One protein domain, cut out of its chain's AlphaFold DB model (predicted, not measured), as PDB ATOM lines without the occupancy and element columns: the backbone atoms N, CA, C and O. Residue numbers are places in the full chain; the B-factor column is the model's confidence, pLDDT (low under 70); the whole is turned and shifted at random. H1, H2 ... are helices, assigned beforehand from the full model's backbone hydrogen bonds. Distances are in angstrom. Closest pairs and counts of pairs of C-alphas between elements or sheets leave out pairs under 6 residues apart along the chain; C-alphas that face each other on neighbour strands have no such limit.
ATOM      1  N   LEU A  32     145.893 181.640 164.151       44.81
ATOM      2  CA  LEU A  32     144.581 182.032 163.632       44.81
ATOM      3  C   LEU A  32     143.414 181.518 164.492       44.81
ATOM      4  O   LEU A  32     142.379 182.175 164.545       44.81
ATOM      5  N   GLY A  33     143.574 180.393 165.200       41.91
ATOM      6  CA  GLY A  33     142.547 179.855 166.104       41.91
ATOM      7  C   GLY A  33     142.317 180.700 167.365       41.91
ATOM      8  O   GLY A  33     141.184 180.875 167.795       41.91
ATOM      9  N   ARG A  34     143.370 181.319 167.916       44.56
ATOM     10  CA  ARG A  34     143.302 182.033 169.209       44.56
ATOM     11  C   ARG A  34     142.564 183.373 169.162       44.56
ATOM     12  O   ARG A  34     142.007 183.795 170.171       44.56
ATOM     13  N   SER A  35     142.585 184.066 168.025       45.34
ATOM     14  CA  SER A  35     141.869 185.338 167.844       45.34
ATOM     15  C   SER A  35     140.396 185.125 167.486       45.34
ATOM     16  O   SER A  35     139.539 185.891 167.923       45.34
ATOM     17  N   LEU A  36     140.097 184.051 166.751       47.69
ATOM     18  CA  LEU A  36     138.740 183.604 166.437       47.69
ATOM     19  C   LEU A  36     137.956 183.191 167.678       47.69
ATOM     20  O   LEU A  36     136.794 183.579 167.816       47.69
ATOM     21  N   ASP A  37     138.613 182.473 168.593       45.25
ATOM     22  CA  ASP A  37     138.029 182.081 169.874       45.25
ATOM     23  C   ASP A  37     137.540 183.310 170.660       45.25
ATOM     24  O   ASP A  37     136.473 183.258 171.256       45.25
ATOM     25  N   LEU A  38     138.245 184.449 170.614       48.69
ATOM     26  CA  LEU A  38     137.878 185.639 171.392       48.69
ATOM     27  C   LEU A  38     136.734 186.455 170.770       48.69
ATOM     28  O   LEU A  38     135.895 186.977 171.502       48.69
ATOM     29  N   VAL A  39     136.676 186.561 169.435       50.44
ATOM     30  CA  VAL A  39     135.598 187.306 168.755       50.44
ATOM     31  C   VAL A  39     134.276 186.560 168.870       50.44
ATOM     32  O   VAL A  39     133.256 187.197 169.093       50.44
ATOM     33  N   VAL A  40     134.278 185.225 168.811       51.41
ATOM     34  CA  VAL A  40     133.043 184.452 169.008       51.41
ATOM     35  C   VAL A  40     132.674 184.326 170.493       51.41
ATOM     36  O   VAL A  40     131.497 184.418 170.832       51.41
ATOM     37  N   TYR A  41     133.648 184.222 171.406       45.97
ATOM     38  CA  TYR A  41     133.374 184.213 172.852       45.97
ATOM     39  C   TYR A  41     132.881 185.578 173.377       45.97
ATOM     40  O   TYR A  41     132.045 185.624 174.277       45.97
ATOM     41  N   GLY A  42     133.324 186.695 172.782       46.59
ATOM     42  CA  GLY A  42     132.880 188.058 173.121       46.59
ATOM     43  C   GLY A  42     131.447 188.406 172.685       46.59
ATOM     44  O   GLY A  42     130.843 189.327 173.232       46.59
ATOM     45  N   ILE A  43     130.867 187.647 171.747       48.84
ATOM     46  CA  ILE A  43     129.470 187.800 171.295       48.84
ATOM     47  C   ILE A  43     128.476 187.199 172.308       48.84
ATOM     48  O   ILE A  43     127.320 187.614 172.375       48.84
ATOM     49  N   GLY A  44     128.917 186.258 173.152       46.25
ATOM     50  CA  GLY A  44     128.029 185.423 173.970       46.25
ATOM     51  C   GLY A  44     127.330 186.104 175.157       46.25
ATOM     52  O   GLY A  44     126.383 185.536 175.693       46.25
ATOM     53  N   GLN A  45     127.759 187.294 175.595       42.88
ATOM     54  CA  GLN A  45     127.261 187.901 176.847       42.88
ATOM     55  C   GLN A  45     126.099 188.895 176.661       42.88
ATOM     56  O   GLN A  45     125.401 189.193 177.626       42.88
ATOM     57  N   SER A  46     125.853 189.397 175.447       47.00
ATOM     58  CA  SER A  46     124.953 190.557 175.245       47.00
ATOM     59  C   SER A  46     123.663 190.223 174.486       47.00
ATOM     60  O   SER A  46     122.830 191.095 174.250       47.00
ATOM     61  N   VAL A  47     123.517 188.974 174.039       50.09
ATOM     62  CA  VAL A  47     122.705 188.638 172.863       50.09
ATOM     63  C   VAL A  47     121.966 187.346 173.152       50.09
ATOM     64  O   VAL A  47     122.458 186.261 172.873       50.09
ATOM     65  N   GLY A  48     120.825 187.496 173.824       43.53
ATOM     66  CA  GLY A  48     119.917 186.458 174.317       43.53
ATOM     67  C   GLY A  48     120.204 184.996 173.945       43.53
ATOM     68  O   GLY A  48     120.111 184.616 172.785       43.53
ATOM     69  N   GLY A  49     120.406 184.171 174.978       50.66
ATOM     70  CA  GLY A  49     120.069 182.740 175.042       50.66
ATOM     71  C   GLY A  49     120.829 181.779 174.125       50.66
ATOM     72  O   GLY A  49     121.507 180.888 174.621       50.66
ATOM     73  N   TRP A  50     120.727 181.940 172.809       60.09
ATOM     74  CA  TRP A  50     121.149 180.930 171.837       60.09
ATOM     75  C   TRP A  50     122.642 181.008 171.476       60.09
ATOM     76  O   TRP A  50     123.250 179.993 171.155       60.09
ATOM     77  N   TRP A  51     123.281 182.183 171.588       57.41
ATOM     78  CA  TRP A  51     124.737 182.312 171.394       57.41
ATOM     79  C   TRP A  51     125.560 181.719 172.546       57.41
ATOM     80  O   TRP A  51     126.739 181.411 172.371       57.41
ATOM     81  N   ALA A  52     124.944 181.557 173.721       53.06
ATOM     82  CA  ALA A  52     125.572 180.978 174.906       53.06
ATOM     83  C   ALA A  52     125.474 179.440 174.944       53.06
ATOM     84  O   ALA A  52     126.053 178.804 175.831       53.06
ATOM     85  N   GLU A  53     124.749 178.827 174.004       49.50
ATOM     86  CA  GLU A  53     124.609 177.377 173.932       49.50
ATOM     87  C   GLU A  53     125.892 176.723 173.396       49.50
ATOM     88  O   GLU A  53     126.595 177.246 172.527       49.50
ATOM     89  N   ARG A  54     126.206 175.532 173.924       48.78
ATOM     90  CA  ARG A  54     127.392 174.728 173.563       48.78
ATOM     91  C   ARG A  54     127.496 174.437 172.059       48.78
ATOM     92  O   ARG A  54     128.593 174.137 171.586       48.78
ATOM     93  N   ASP A  55     126.392 174.559 171.331       54.34
ATOM     94  CA  ASP A  55     126.295 174.292 169.900       54.34
ATOM     95  C   ASP A  55     126.965 175.376 169.050       54.34
ATOM     96  O   ASP A  55     127.594 175.046 168.052       54.34
ATOM     97  N   VAL A  56     126.982 176.643 169.480       54.41
ATOM     98  CA  VAL A  56     127.715 177.704 168.764       54.41
ATOM     99  C   VAL A  56     129.219 177.476 168.852       54.41
ATOM    100  O   VAL A  56     129.909 177.520 167.837       54.41
ATOM    101  N   ALA A  57     129.737 177.158 170.040       53.66
ATOM    102  CA  ALA A  57     131.151 176.825 170.209       53.66
ATOM    103  C   ALA A  57     131.546 175.562 169.418       53.66
ATOM    104  O   ALA A  57     132.679 175.455 168.946       53.66
ATOM    105  N   ALA A  58     130.622 174.611 169.244       52.97
ATOM    106  CA  ALA A  58     130.816 173.458 168.371       52.97
ATOM    107  C   ALA A  58     130.798 173.851 166.882       52.97
ATOM    108  O   ALA A  58     131.683 173.422 166.145       52.97
ATOM    109  N   SER A  59     129.877 174.714 166.444       57.41
ATOM    110  CA  SER A  59     129.801 175.212 165.062       57.41
ATOM    111  C   SER A  59     131.006 176.064 164.668       57.41
ATOM    112  O   SER A  59     131.478 175.966 163.541       57.41
ATOM    113  N   VAL A  60     131.577 176.843 165.593       59.00
ATOM    114  CA  VAL A  60     132.841 177.572 165.362       59.00
ATOM    115  C   VAL A  60     133.973 176.607 165.026       59.00
ATOM    116  O   VAL A  60     134.754 176.867 164.116       59.00
ATOM    117  N   ARG A  61     134.031 175.458 165.710       58.00
ATOM    118  CA  ARG A  61     135.014 174.400 165.425       58.00
ATOM    119  C   ARG A  61     134.750 173.687 164.100       58.00
ATOM    120  O   ARG A  61     135.653 173.030 163.591       58.00
ATOM    121  N   GLN A  62     133.533 173.786 163.565       60.44
ATOM    122  CA  GLN A  62     133.160 173.222 162.268       60.44
ATOM    123  C   GLN A  62     133.433 174.168 161.098       60.44
ATOM    124  O   GLN A  62     133.372 173.716 159.956       60.44
ATOM    125  N   VAL A  63     133.768 175.441 161.348       67.31
ATOM    126  CA  VAL A  63     134.242 176.317 160.276       67.31
ATOM    127  C   VAL A  63     135.574 175.775 159.780       67.31
ATOM    128  O   VAL A  63     136.584 175.792 160.486       67.31
ATOM    129  N   THR A  64     135.568 175.273 158.550       71.56
ATOM    130  CA  THR A  64     136.758 174.677 157.955       71.56
ATOM    131  C   THR A  64     137.662 175.746 157.343       71.56
ATOM    132  O   THR A  64     137.219 176.835 156.974       71.56
ATOM    133  N   PHE A  65     138.944 175.418 157.177       70.12
ATOM    134  CA  PHE A  65     139.872 176.243 156.399       70.12
ATOM    135  C   PHE A  65     139.376 176.462 154.957       70.12
ATOM    136  O   PHE A  65     139.536 177.542 154.399       70.12
ATOM    137  N   GLU A  66     138.715 175.465 154.369       73.62
ATOM    138  CA  GLU A  66     138.144 175.560 153.024       73.62
ATOM    139  C   GLU A  66     137.019 176.603 152.941       73.62
ATOM    140  O   GLU A  66     136.947 177.367 151.976       73.62
ATOM    141  N   ASP A  67     136.173 176.696 153.972       82.69
ATOM    142  CA  ASP A  67     135.147 177.737 154.052       82.69
ATOM    143  C   ASP A  67     135.785 179.137 154.084       82.69
ATOM    144  O   ASP A  67     135.344 180.024 153.346       82.69
ATOM    145  N   ASP A  68     136.866 179.304 154.856       81.81
ATOM    146  CA  ASP A  68     137.624 180.558 154.972       81.81
ATOM    147  C   ASP A  68     138.277 180.987 153.650       81.81
ATOM    148  O   ASP A  68     138.154 182.146 153.252       81.81
ATOM    149  N   VAL A  69     138.898 180.051 152.922       85.31
ATOM    150  CA  VAL A  69     139.490 180.310 151.595       85.31
ATOM    151  C   VAL A  69     138.446 180.863 150.632       85.31
ATOM    152  O   VAL A  69     138.711 181.817 149.899       85.31
ATOM    153  N   VAL A  70     137.235 180.305 150.641       87.69
ATOM    154  CA  VAL A  70     136.188 180.795 149.744       87.69
ATOM    155  C   VAL A  70     135.637 182.151 150.189       87.69
ATOM    156  O   VAL A  70     135.305 182.970 149.334       87.69
ATOM    157  N   TYR A  71     135.560 182.436 151.489       90.69
ATOM    158  CA  TYR A  71     135.171 183.770 151.961       90.69
ATOM    159  C   TYR A  71     136.204 184.831 151.605       90.69
ATOM    160  O   TYR A  71     135.828 185.921 151.172       90.69
ATOM    161  N   ARG A  72     137.491 184.492 151.698       91.25
ATOM    162  CA  ARG A  72     138.576 185.352 151.229       91.25
ATOM    163  C   ARG A  72     138.458 185.622 149.732       91.25
ATOM    164  O   ARG A  72     138.439 186.780 149.329       91.25
ATOM    165  N   ALA A  73     138.260 184.579 148.924       91.19
ATOM    166  CA  ALA A  73     138.041 184.736 147.488       91.19
ATOM    167  C   ALA A  73     136.808 185.607 147.190       91.19
ATOM    168  O   ALA A  73     136.887 186.531 146.383       91.19
ATOM    169  N   HIS A  74     135.678 185.374 147.867       92.44
ATOM    170  CA  HIS A  74     134.496 186.220 147.703       92.44
ATOM    171  C   HIS A  74     134.814 187.680 148.036       92.44
ATOM    172  O   HIS A  74     134.403 188.568 147.298       92.44
ATOM    173  N   TYR A  75     135.520 187.947 149.134       91.06
ATOM    174  CA  TYR A  75     135.908 189.303 149.508       91.06
ATOM    175  C   TYR A  75     136.763 189.981 148.429       91.06
ATOM    176  O   TYR A  75     136.460 191.106 148.031       91.06
ATOM    177  N   ASP A  76     137.774 189.281 147.913       90.06
ATOM    178  CA  ASP A  76     138.706 189.811 146.912       90.06
ATOM    179  C   ASP A  76     138.007 190.150 145.584       90.06
ATOM    180  O   ASP A  76     138.314 191.170 144.961       90.06
ATOM    181  N   PHE A  77     137.027 189.338 145.176       89.44
ATOM    182  CA  PHE A  77     136.252 189.547 143.947       89.44
ATOM    183  C   PHE A  77     134.966 190.361 144.146       89.44
ATOM    184  O   PHE A  77     134.262 190.643 143.173       89.44
ATOM    185  N   SER A  78     134.631 190.753 145.379       85.12
ATOM    186  CA  SER A  78     133.387 191.467 145.651       85.12
ATOM    187  C   SER A  78     133.472 192.927 145.184       85.12
ATOM    188  O   SER A  78     134.351 193.669 145.631       85.12
ATOM    189  N   PRO A  79     132.523 193.406 144.359       81.75
ATOM    190  CA  PRO A  79     132.455 194.819 143.982       81.75
ATOM    191  C   PRO A  79     132.048 195.716 145.161       81.75
ATOM    192  O   PRO A  79     132.268 196.922 145.119       81.75
ATOM    193  N   THR A  80     131.466 195.136 146.216       80.12
ATOM    194  CA  THR A  80     131.085 195.822 147.456       80.12
ATOM    195  C   THR A  80     132.125 195.629 148.560       80.12
ATOM    196  O   THR A  80     131.828 195.848 149.738       80.12
ATOM    197  N   ARG A  81     133.352 195.206 148.219       82.88
ATOM    198  CA  ARG A  81     134.444 195.121 149.193       82.88
ATOM    199  C   ARG A  81     134.744 196.498 149.783       82.88
ATOM    200  O   ARG A  81     134.790 197.499 149.068       82.88
ATOM    201  N   LEU A  82     134.992 196.547 151.087       80.25
ATOM    202  CA  LEU A  82     135.457 197.762 151.745       80.25
ATOM    203  C   LEU A  82     136.893 198.042 151.277       80.25
ATOM    204  O   LEU A  82     137.829 197.370 151.699       80.25
ATOM    205  N   ALA A  83     137.067 199.012 150.373       73.81
ATOM    206  CA  ALA A  83     138.348 199.277 149.709       73.81
ATOM    207  C   ALA A  83     139.504 199.539 150.692       73.81
ATOM    208  O   ALA A  83     140.629 199.113 150.432       73.81
ATOM    209  N   ASP A  84     139.191 200.159 151.832       79.12
ATOM    210  CA  ASP A  84     140.143 200.537 152.881       79.12
ATOM    211  C   ASP A  84     140.345 199.453 153.954       79.12
ATOM    212  O   ASP A  84     141.028 199.682 154.954       79.12
ATOM    213  N   ARG A  85     139.715 198.281 153.808       80.44
ATOM    214  CA  ARG A  85     139.780 197.196 154.794       80.44
ATOM    215  C   ARG A  85     140.355 195.931 154.173       80.44
ATOM    216  O   ARG A  85     140.177 195.651 152.989       80.44
ATOM    217  N   SER A  86     141.049 195.154 154.993       86.94
ATOM    218  CA  SER A  86     141.503 193.822 154.612       86.94
ATOM    219  C   SER A  86     140.450 192.771 154.966       86.94
ATOM    220  O   SER A  86     139.538 193.023 155.761       86.94
ATOM    221  N   TYR A  87     140.593 191.579 154.388       84.94
ATOM    222  CA  TYR A  87     139.718 190.441 154.660       84.94
ATOM    223  C   TYR A  87     139.608 190.145 156.163       84.94
ATOM    224  O   TYR A  87     138.523 189.897 156.675       84.94
ATOM    225  N   GLU A  88     140.712 190.245 156.900       85.38
ATOM    226  CA  GLU A  88     140.798 189.935 158.329       85.38
ATOM    227  C   GLU A  88     139.871 190.818 159.179       85.38
ATOM    228  O   GLU A  88     139.375 190.376 160.216       85.38
ATOM    229  N   VAL A  89     139.585 192.042 158.722       86.06
ATOM    230  CA  VAL A  89     138.651 192.957 159.392       86.06
ATOM    231  C   VAL A  89     137.214 192.468 159.243       86.06
ATOM    232  O   VAL A  89     136.468 192.487 160.217       86.06
ATOM    233  N   VAL A  90     136.828 192.002 158.055       88.62
ATOM    234  CA  VAL A  90     135.445 191.591 157.752       88.62
ATOM    235  C   VAL A  90     135.182 190.110 158.016       88.62
ATOM    236  O   VAL A  90     134.031 189.682 158.086       88.62
ATOM    237  N   ARG A  91     136.244 189.321 158.189       87.38
ATOM    238  CA  ARG A  91     136.205 187.879 158.424       87.38
ATOM    239  C   ARG A  91     135.221 187.473 159.527       87.38
ATOM    240  O   ARG A  91     134.449 186.550 159.282       87.38
ATOM    241  N   PRO A  92     135.133 188.153 160.687       85.88
ATOM    242  CA  PRO A  92     134.150 187.770 161.697       85.88
ATOM    243  C   PRO A  92     132.695 187.876 161.239       85.88
ATOM    244  O   PRO A  92     131.869 187.083 161.681       85.88
ATOM    245  N   ALA A  93     132.368 188.783 160.314       89.25
ATOM    246  CA  ALA A  93     131.018 188.870 159.767       89.25
ATOM    247  C   ALA A  93     130.669 187.628 158.930       89.25
ATOM    248  O   ALA A  93     129.575 187.084 159.077       89.25
ATOM    249  N   TYR A  94     131.613 187.119 158.126       90.38
ATOM    250  CA  TYR A  94     131.440 185.842 157.421       90.38
ATOM    251  C   TYR A  94     131.189 184.687 158.392       90.38
ATOM    252  O   TYR A  94     130.295 183.874 158.176       90.38
ATOM    253  N   LEU A  95     131.941 184.630 159.490       85.25
ATOM    254  CA  LEU A  95     131.815 183.553 160.472       85.25
ATOM    255  C   LEU A  95     130.465 183.572 161.184       85.25
ATOM    256  O   LEU A  95     129.816 182.535 161.288       85.25
ATOM    257  N   VAL A  96     130.012 184.753 161.610       84.25
ATOM    258  CA  VAL A  96     128.687 184.932 162.222       84.25
ATOM    259  C   VAL A  96     127.587 184.443 161.276       84.25
ATOM    260  O   VAL A  96     126.707 183.691 161.693       84.25
ATOM    261  N   GLY A  97     127.665 184.797 159.989       89.12
ATOM    262  CA  GLY A  97     126.725 184.318 158.975       89.12
ATOM    263  C   GLY A  97     126.780 182.804 158.748       89.12
ATOM    264  O   GLY A  97     125.736 182.155 158.673       89.12
ATOM    265  N   HIS A  98     127.983 182.225 158.685       88.56
ATOM    266  CA  HIS A  98     128.180 180.780 158.529       88.56
ATOM    267  C   HIS A  98     127.531 180.008 159.680       88.56
ATOM    268  O   HIS A  98     126.735 179.098 159.451       88.56
ATOM    269  N   ILE A  99     127.836 180.400 160.919       82.75
ATOM    270  CA  ILE A  99     127.318 179.747 162.125       82.75
ATOM    271  C   ILE A  99     125.794 179.858 162.163       82.75
ATOM    272  O   ILE A  99     125.110 178.851 162.354       82.75
ATOM    273  N   ALA A 100     125.244 181.041 161.880       84.38
ATOM    274  CA  ALA A 100     123.801 181.235 161.799       84.38
ATOM    275  C   ALA A 100     123.142 180.330 160.742       84.38
ATOM    276  O   ALA A 100     122.043 179.828 160.961       84.38
ATOM    277  N   GLY A 101     123.825 180.064 159.624       86.25
ATOM    278  CA  GLY A 101     123.343 179.163 158.574       86.25
ATOM    279  C   GLY A 101     123.300 177.688 158.986       86.25
ATOM    280  O   GLY A 101     122.529 176.928 158.401       86.25
ATOM    281  N   THR A 102     124.094 177.294 159.990       82.12
ATOM    282  CA  THR A 102     124.073 175.947 160.593       82.12
ATOM    283  C   THR A 102     123.081 175.795 161.736       82.12
ATOM    284  O   THR A 102     122.790 174.667 162.120       82.12
ATOM    285  N   ASN A 103     122.568 176.898 162.286       77.06
ATOM    286  CA  ASN A 103     121.726 176.855 163.471       77.06
ATOM    287  C   ASN A 103     120.327 176.289 163.134       77.06
ATOM    288  O   ASN A 103     119.600 176.915 162.352       77.06
ATOM    289  N   PRO A 104     119.899 175.168 163.749       78.00
ATOM    290  CA  PRO A 104     118.552 174.626 163.573       78.00
ATOM    291  C   PRO A 104     117.439 175.598 163.985       78.00
ATOM    292  O   PRO A 104     116.373 175.600 163.377       78.00
ATOM    293  N   ALA A 105     117.681 176.481 164.963       76.12
ATOM    294  CA  ALA A 105     116.708 177.494 165.382       76.12
ATOM    295  C   ALA A 105     116.365 178.494 164.263       76.12
ATOM    296  O   ALA A 105     115.308 179.125 164.288       76.12
ATOM    297  N   TYR A 106     117.242 178.623 163.265       82.44
ATOM    298  CA  TYR A 106     117.058 179.473 162.090       82.44
ATOM    299  C   TYR A 106     116.701 178.686 160.831       82.44
ATOM    300  O   TYR A 106     116.737 179.210 159.713       82.44
ATOM    301  N   GLU A 107     116.311 177.423 160.986       81.06
ATOM    302  CA  GLU A 107     115.846 176.628 159.869       81.06
ATOM    303  C   GLU A 107     114.577 177.231 159.247       81.06
ATOM    304  O   GLU A 107     113.614 177.589 159.920       81.06
ATOM    305  N   GLY A 108     114.597 177.390 157.921       83.12
ATOM    306  CA  GLY A 108     113.493 177.988 157.168       83.12
ATOM    307  C   GLY A 108     113.405 179.513 157.280       83.12
ATOM    308  O   GLY A 108     112.591 180.113 156.584       83.12
ATOM    309  N   GLN A 109     114.258 180.147 158.090       87.56
ATOM    310  CA  GLN A 109     114.279 181.596 158.253       87.56
ATOM    311  C   GLN A 109     115.095 182.273 157.141       87.56
ATOM    312  O   GLN A 109     116.061 181.713 156.612       87.56
ATOM    313  N   SER A 110     114.704 183.495 156.778       90.12
ATOM    314  CA  SER A 110     115.481 184.363 155.897       90.12
ATOM    315  C   SER A 110     116.517 185.144 156.700       90.12
ATOM    316  O   SER A 110     116.385 185.312 157.915       90.12
ATOM    317  N   PHE A 111     117.535 185.661 156.008       90.25
ATOM    318  CA  PHE A 111     118.561 186.478 156.649       90.25
ATOM    319  C   PHE A 111     117.950 187.699 157.348       90.25
ATOM    320  O   PHE A 111     118.338 188.031 158.458       90.25
ATOM    321  N   GLU A 112     116.951 188.329 156.733       91.81
ATOM    322  CA  GLU A 112     116.278 189.520 157.257       91.81
ATOM    323  C   GLU A 112     115.578 189.251 158.597       91.81
ATOM    324  O   GLU A 112     115.538 190.130 159.455       91.81
ATOM    325  N   MET A 113     115.052 188.036 158.801       87.12
ATOM    326  CA  MET A 113     114.385 187.665 160.052       87.12
ATOM    327  C   MET A 113     115.380 187.471 161.198       87.12
ATOM    328  O   MET A 113     115.091 187.855 162.330       87.12
ATOM    329  N   ILE A 114     116.564 186.934 160.901       86.06
ATOM    330  CA  ILE A 114     117.609 186.687 161.903       86.06
ATOM    331  C   ILE A 114     118.560 187.877 162.069       86.06
ATOM    332  O   ILE A 114     119.303 187.942 163.043       86.06
ATOM    333  N   GLU A 115     118.543 188.839 161.140       89.00
ATOM    334  CA  GLU A 115     119.488 189.956 161.094       89.00
ATOM    335  C   GLU A 115     119.510 190.735 162.410       89.00
ATOM    336  O   GLU A 115     120.579 191.110 162.883       89.00
ATOM    337  N   ARG A 116     118.345 190.955 163.028       84.56
ATOM    338  CA  ARG A 116     118.248 191.650 164.317       84.56
ATOM    339  C   ARG A 116     119.048 190.934 165.405       84.56
ATOM    340  O   ARG A 116     119.717 191.589 166.206       84.56
ATOM    341  N   ASP A 117     118.991 189.612 165.428       80.81
ATOM    342  CA  ASP A 117     119.675 188.799 166.426       80.81
ATOM    343  C   ASP A 117     121.189 188.796 166.163       80.81
ATOM    344  O   ASP A 117     121.975 188.928 167.100       80.81
ATOM    345  N   LEU A 118     121.607 188.754 164.890       84.31
ATOM    346  CA  LEU A 118     123.018 188.886 164.497       84.31
ATOM    347  C   LEU A 118     123.575 190.289 164.791       84.31
ATOM    348  O   LEU A 118     124.700 190.420 165.265       84.31
ATOM    349  N   ARG A 119     122.781 191.340 164.554       85.31
ATOM    350  CA  ARG A 119     123.131 192.735 164.859       85.31
ATOM    351  C   ARG A 119     123.288 192.946 166.355       85.31
ATOM    352  O   ARG A 119     124.223 193.611 166.773       85.31
ATOM    353  N   THR A 120     122.384 192.375 167.148       78.75
ATOM    354  CA  THR A 120     122.503 192.384 168.612       78.75
ATOM    355  C   THR A 120     123.777 191.635 169.022       78.75
ATOM    356  O   THR A 120     124.515 192.125 169.870       78.75
ATOM    357  N   GLY A 121     124.079 190.534 168.311       73.00
ATOM    358  CA  GLY A 121     125.352 189.789 168.256       73.00
ATOM    359  C   GLY A 121     126.597 190.669 168.218       73.00
ATOM    360  O   GLY A 121     127.601 190.424 168.884       73.00
ATOM    361  N   TRP A 122     126.522 191.710 167.402       81.38
ATOM    362  CA  TRP A 122     127.641 192.551 167.024       81.38
ATOM    363  C   TRP A 122     127.920 193.634 168.072       81.38
ATOM    364  O   TRP A 122     127.561 194.800 167.908       81.38
ATOM    365  N   THR A 123     128.552 193.227 169.175       77.56
ATOM    366  CA  THR A 123     128.830 194.094 170.330       77.56
ATOM    367  C   THR A 123     129.717 195.294 169.982       77.56
ATOM    368  O   THR A 123     130.476 195.282 169.010       77.56
ATOM    369  N   ASP A 124     129.674 196.331 170.824       77.56
ATOM    370  CA  ASP A 124     130.472 197.553 170.650       77.56
ATOM    371  C   ASP A 124     131.981 197.280 170.549       77.56
ATOM    372  O   ASP A 124     132.683 197.956 169.797       77.56
ATOM    373  N   GLU A 125     132.485 196.267 171.259       76.50
ATOM    374  CA  GLU A 125     133.893 195.871 171.196       76.50
ATOM    375  C   GLU A 125     134.272 195.323 169.814       76.50
ATOM    376  O   GLU A 125     135.315 195.672 169.252       76.50
ATOM    377  N   ILE A 126     133.421 194.466 169.254       78.75
ATOM    378  CA  ILE A 126     133.635 193.859 167.939       78.75
ATOM    379  C   ILE A 126     133.527 194.936 166.878       78.75
ATOM    380  O   ILE A 126     134.385 195.047 166.008       78.75
ATOM    381  N   ARG A 127     132.523 195.796 167.013       83.44
ATOM    382  CA  ARG A 127     132.304 196.943 166.148       83.44
ATOM    383  C   ARG A 127     133.495 197.895 166.098       83.44
ATOM    384  O   ARG A 127     133.884 198.323 165.014       83.44
ATOM    385  N   ALA A 128     134.128 198.165 167.240       83.50
ATOM    386  CA  ALA A 128     135.314 199.017 167.314       83.50
ATOM    387  C   ALA A 128     136.507 198.463 166.508       83.50
ATOM    388  O   ALA A 128     137.330 199.235 166.015       83.50
ATOM    389  N   LYS A 129     136.600 197.136 166.355       81.62
ATOM    390  CA  LYS A 129     137.709 196.447 165.669       81.62
ATOM    391  C   LYS A 129     137.379 196.068 164.219       81.62
ATOM    392  O   LYS A 129     138.255 196.109 163.359       81.62
ATOM    393  N   HIS A 130     136.124 195.718 163.952       83.38
ATOM    394  CA  HIS A 130     135.666 195.084 162.711       83.38
ATOM    395  C   HIS A 130     134.687 195.946 161.899       83.38
ATOM    396  O   HIS A 130     134.327 195.581 160.782       83.38
ATOM    397  N   GLY A 131     134.311 197.120 162.414       85.81
ATOM    398  CA  GLY A 131     133.413 198.068 161.760       85.81
ATOM    399  C   GLY A 131     131.951 197.919 162.176       85.81
ATOM    400  O   GLY A 131     131.553 196.962 162.840       85.81
ATOM    401  N   GLU A 132     131.141 198.900 161.780       89.62
ATOM    402  CA  GLU A 132     129.695 198.916 162.012       89.62
ATOM    403  C   GLU A 132     129.008 197.714 161.357       89.62
ATOM    404  O   GLU A 132     129.333 197.360 160.220       89.62
ATOM    405  N   TRP A 133     128.013 197.131 162.041       88.62
ATOM    406  CA  TRP A 133     127.216 196.020 161.503       88.62
ATOM    407  C   TRP A 133     126.690 196.337 160.101       88.62
ATOM    408  O   TRP A 133     126.800 195.518 159.195       88.62
ATOM    409  N   ASP A 134     126.194 197.558 159.895       91.50
ATOM    410  CA  ASP A 134     125.611 197.985 158.623       91.50
ATOM    411  C   ASP A 134     126.619 197.926 157.453       91.50
ATOM    412  O   ASP A 134     126.222 197.664 156.317       91.50
ATOM    413  N   ALA A 135     127.921 198.079 157.725       89.75
ATOM    414  CA  ALA A 135     128.983 197.974 156.722       89.75
ATOM    415  C   ALA A 135     129.380 196.520 156.409       89.75
ATOM    416  O   ALA A 135     129.851 196.236 155.308       89.75
ATOM    417  N   VAL A 136     129.197 195.596 157.358       90.94
ATOM    418  CA  VAL A 136     129.666 194.202 157.240       90.94
ATOM    419  C   VAL A 136     128.544 193.176 157.080       90.94
ATOM    420  O   VAL A 136     128.807 192.031 156.709       90.94
ATOM    421  N   ARG A 137     127.279 193.572 157.280       92.94
ATOM    422  CA  ARG A 137     126.101 192.691 157.198       92.94
ATOM    423  C   ARG A 137     125.989 191.952 155.867       92.94
ATOM    424  O   ARG A 137     125.473 190.840 155.825       92.94
ATOM    425  N   GLY A 138     126.489 192.548 154.779       93.06
ATOM    426  CA  GLY A 138     126.502 191.926 153.454       93.06
ATOM    427  C   GLY A 138     127.348 190.651 153.410       93.06
ATOM    428  O   GLY A 138     126.934 189.661 152.816       93.06
ATOM    429  N   TYR A 139     128.484 190.639 154.111       92.88
ATOM    430  CA  TYR A 139     129.359 189.470 154.207       92.88
ATOM    431  C   TYR A 139     128.734 188.363 155.059       92.88
ATOM    432  O   TYR A 139     128.782 187.188 154.691       92.88
ATOM    433  N   ALA A 140     128.068 188.740 156.155       92.31
ATOM    434  CA  ALA A 140     127.296 187.802 156.965       92.31
ATOM    435  C   ALA A 140     126.141 187.177 156.166       92.31
ATOM    436  O   ALA A 140     125.938 185.962 156.210       92.31
ATOM    437  N   LYS A 141     125.417 187.988 155.385       94.56
ATOM    438  CA  LYS A 141     124.328 187.519 154.520       94.56
ATOM    439  C   LYS A 141     124.805 186.498 153.494       94.56
ATOM    440  O   LYS A 141     124.153 185.469 153.319       94.56
ATOM    441  N   GLU A 142     125.940 186.760 152.856       93.44
ATOM    442  CA  GLU A 142     126.532 185.843 151.883       93.44
ATOM    443  C   GLU A 142     126.902 184.499 152.523       93.44
ATOM    444  O   GLU A 142     126.513 183.437 152.030       93.44
ATOM    445  N   ALA A 143     127.598 184.525 153.665       91.75
ATOM    446  CA  ALA A 143     127.974 183.303 154.370       91.75
ATOM    447  C   ALA A 143     126.758 182.474 154.803       91.75
ATOM    448  O   ALA A 143     126.752 181.255 154.615       91.75
ATOM    449  N   PHE A 144     125.721 183.136 155.325       91.50
ATOM    450  CA  PHE A 144     124.462 182.499 155.704       91.50
ATOM    451  C   PHE A 144     123.796 181.814 154.506       91.50
ATOM    452  O   PHE A 144     123.470 180.626 154.561       91.50
ATOM    453  N   ALA A 145     123.628 182.545 153.400       92.25
ATOM    454  CA  ALA A 145     122.991 182.029 152.193       92.25
ATOM    455  C   ALA A 145     123.746 180.816 151.638       92.25
ATOM    456  O   ALA A 145     123.140 179.785 151.328       92.25
ATOM    457  N   ARG A 146     125.077 180.905 151.573       90.94
ATOM    458  CA  ARG A 146     125.932 179.821 151.094       90.94
ATOM    459  C   ARG A 146     125.826 178.572 151.962       90.94
ATOM    460  O   ARG A 146     125.690 177.470 151.429       90.94
ATOM    461  N   GLN A 147     125.828 178.730 153.283       89.06
ATOM    462  CA  GLN A 147     125.732 177.587 154.184       89.06
ATOM    463  C   GLN A 147     124.362 176.906 154.106       89.06
ATOM    464  O   GLN A 147     124.277 175.678 154.043       89.06
ATOM    465  N   ARG A 148     123.282 177.685 153.983       88.06
ATOM    466  CA  ARG A 148     121.933 177.146 153.749       88.06
ATOM    467  C   ARG A 148     121.857 176.363 152.439       88.06
ATOM    468  O   ARG A 148     121.304 175.265 152.413       88.06
ATOM    469  N   GLN A 149     122.452 176.878 151.363       88.56
ATOM    470  CA  GLN A 149     122.519 176.153 150.091       88.56
ATOM    471  C   GLN A 149     123.307 174.844 150.207       88.56
ATOM    472  O   GLN A 149     122.889 173.837 149.637       88.56
ATOM    473  N   ARG A 150     124.417 174.832 150.955       86.06
ATOM    474  CA  ARG A 150     125.219 173.623 151.200       86.06
ATOM    475  C   ARG A 150     124.394 172.543 151.900       86.06
ATOM    476  O   ARG A 150     124.347 171.416 151.417       86.06
ATOM    477  N   ILE A 151     123.689 172.902 152.974       83.50
ATOM    478  CA  ILE A 151     122.841 171.973 153.738       83.50
ATOM    479  C   ILE A 151     121.707 171.418 152.864       83.50
ATOM    480  O   ILE A 151     121.475 170.211 152.843       83.50
ATOM    481  N   LEU A 152     121.037 172.271 152.081       82.62
ATOM    482  CA  LEU A 152     119.958 171.839 151.187       82.62
ATOM    483  C   LEU A 152     120.436 170.869 150.097       82.62
ATOM    484  O   LEU A 152     119.714 169.928 149.767       82.62
ATOM    485  N   ARG A 153     121.644 171.072 149.550       82.75
ATOM    486  CA  ARG A 153     122.241 170.155 148.565       82.75
ATOM    487  C   ARG A 153     122.491 168.776 149.171       82.75
ATOM    488  O   ARG A 153     122.028 167.788 148.613       82.75
ATOM    489  N   VAL A 154     123.129 168.723 150.341       78.25
ATOM    490  CA  VAL A 154     123.404 167.463 151.055       78.25
ATOM    491  C   VAL A 154     122.102 166.716 151.377       78.25
ATOM    492  O   VAL A 154     121.990 165.517 151.122       78.25
ATOM    493  N   SER A 155     121.076 167.425 151.852       70.44
ATOM    494  CA  SER A 155     119.763 166.834 152.151       70.44
ATOM    495  C   SER A 155     119.022 166.322 150.908       70.44
ATOM    496  O   SER A 155     118.307 165.319 150.979       70.44
ATOM    497  N   GLY A 156     119.175 166.991 149.760       66.69
ATOM    498  CA  GLY A 156     118.610 166.545 148.483       66.69
ATOM    499  C   GLY A 156     119.299 165.299 147.924       66.69
ATOM    500  O   GLY A 156     118.640 164.449 147.324       66.69
ATOM    501  N   GLU A 157     120.602 165.168 148.163       62.09
ATOM    502  CA  GLU A 157     121.413 164.040 147.708       62.09
ATOM    503  C   GLU A 157     121.108 162.758 148.494       62.09
ATOM    504  O   GLU A 157     120.849 161.714 147.896       62.09
ATOM    505  N   HIS A 158     120.991 162.850 149.824       55.34
ATOM    506  CA  HIS A 158     120.598 161.711 150.663       55.34
ATOM    507  C   HIS A 158     119.221 161.140 150.304       55.34
ATOM    508  O   HIS A 158     119.041 159.925 150.341       55.34
ATOM    509  N   ARG A 159     118.261 161.984 149.899       56.56
ATOM    510  CA  ARG A 159     116.924 161.523 149.497       56.56
ATOM    511  C   ARG A 159     116.956 160.671 148.225       56.56
ATOM    512  O   ARG A 159     116.172 159.732 148.116       56.56
ATOM    513  N   ARG A 160     117.844 160.982 147.275       58.28
ATOM    514  CA  ARG A 160     117.949 160.242 146.005       58.28
ATOM    515  C   ARG A 160     118.526 158.844 146.214       58.28
ATOM    516  O   ARG A 160     117.930 157.881 145.750       58.28
ATOM    517  N   VAL A 161     119.585 158.728 147.014       58.34
ATOM    518  CA  VAL A 161     120.258 157.445 147.283       58.34
ATOM    519  C   VAL A 161     119.340 156.444 147.999       58.34
ATOM    520  O   VAL A 161     119.386 155.248 147.725       58.34
TER     521      VAL A 161
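Overview. This is residues 32 to 161 of the 174 residues of an uncharacterized protein of Gemmatimonadaceae bacterium (UniProt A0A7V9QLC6). A compact body of crossed helices is built around H4, with one long helix, H7, crossing H4 and running on out of the body, so that residues 152 to 161 stick out as an arm. H3 and H6 pack on H4 within its residues 87 to 94, H2 packs on its residues 95 to 102, H5 packs on H7, and H1 comes near H2, H4, H5 and H6 without touching a helix. The printed part has 130 residues, with seven named helices, H1 to H7 in order along it, and no named strand; the class is all helix. The whole is compact, with a radius of gyration of the C-alphas of 14.4 A, and spans 48 by 36 by 29 A.

Arrangement. H1, residues 32 to 43, is close but not clearly touching H2, residues 54 to 62, at a shallow tilt of 30 degrees; their closest C-alphas, those of Val 40 and Val 60, are 7.8 A apart. H4, residues 87 to 102, is the hub, touching four helices. With residues 95 to 102 alone it touches H2, closest at the C-alphas of Ser 59 and Ile 99, 5.9 A. H3, residues 65 to 77, touches H4 at a steep tilt of 57 degrees, closest at Arg 72 and Tyr 87, C-alphas 6.2 A apart. H6, residues 124 to 130, touches H4 at a steep tilt of 62 degrees, closest at Val 89 and His 130, C-alphas 4.9 A apart. H7, residues 133 to 161, touches H4 with 36 pairs of C-alphas within 8 A, closest at Gly 97 and Ala 140, 4.1 A; they run the same way at a steep tilt of 42 degrees. H5, residues 111 to 121, touches H7 at a steep tilt of 54 degrees, closest at the C-alphas of Arg 119 and Trp 133, 6.2 A. H3 and H6 are apart. Every O i to N i+4 pair is within hydrogen-bond range in H3 and H6; the counts are 5 of 8 in H1, 4 of 5 in H2, 9 of 12 in H4, 5 of 7 in H5 and 21 of 25 in H7.

Along the chain. H1 begins at C-alpha 32, (144.581, 182.032, 163.632), and is 17.9 A long; H2 is 12.8 A and H3 18.6 A. H4, 22.1 A, has a kink of 26 degrees near residue 94. H5 is 13.8 A and H6 9.8 A. H7, 41.7 A, has a kink of 27 degrees near residue 140 and ends at C-alpha 161, (120.258, 157.445, 147.283).

Size, cuts and confidence. The C-alphas farthest apart, those of Ala 128 and Val 161, are 48.5 A apart. The printed part has no cut, and no link is long. The mean pLDDT of the printed part is 75.4; residues 32 to 63 and 156 to 161 are under 70.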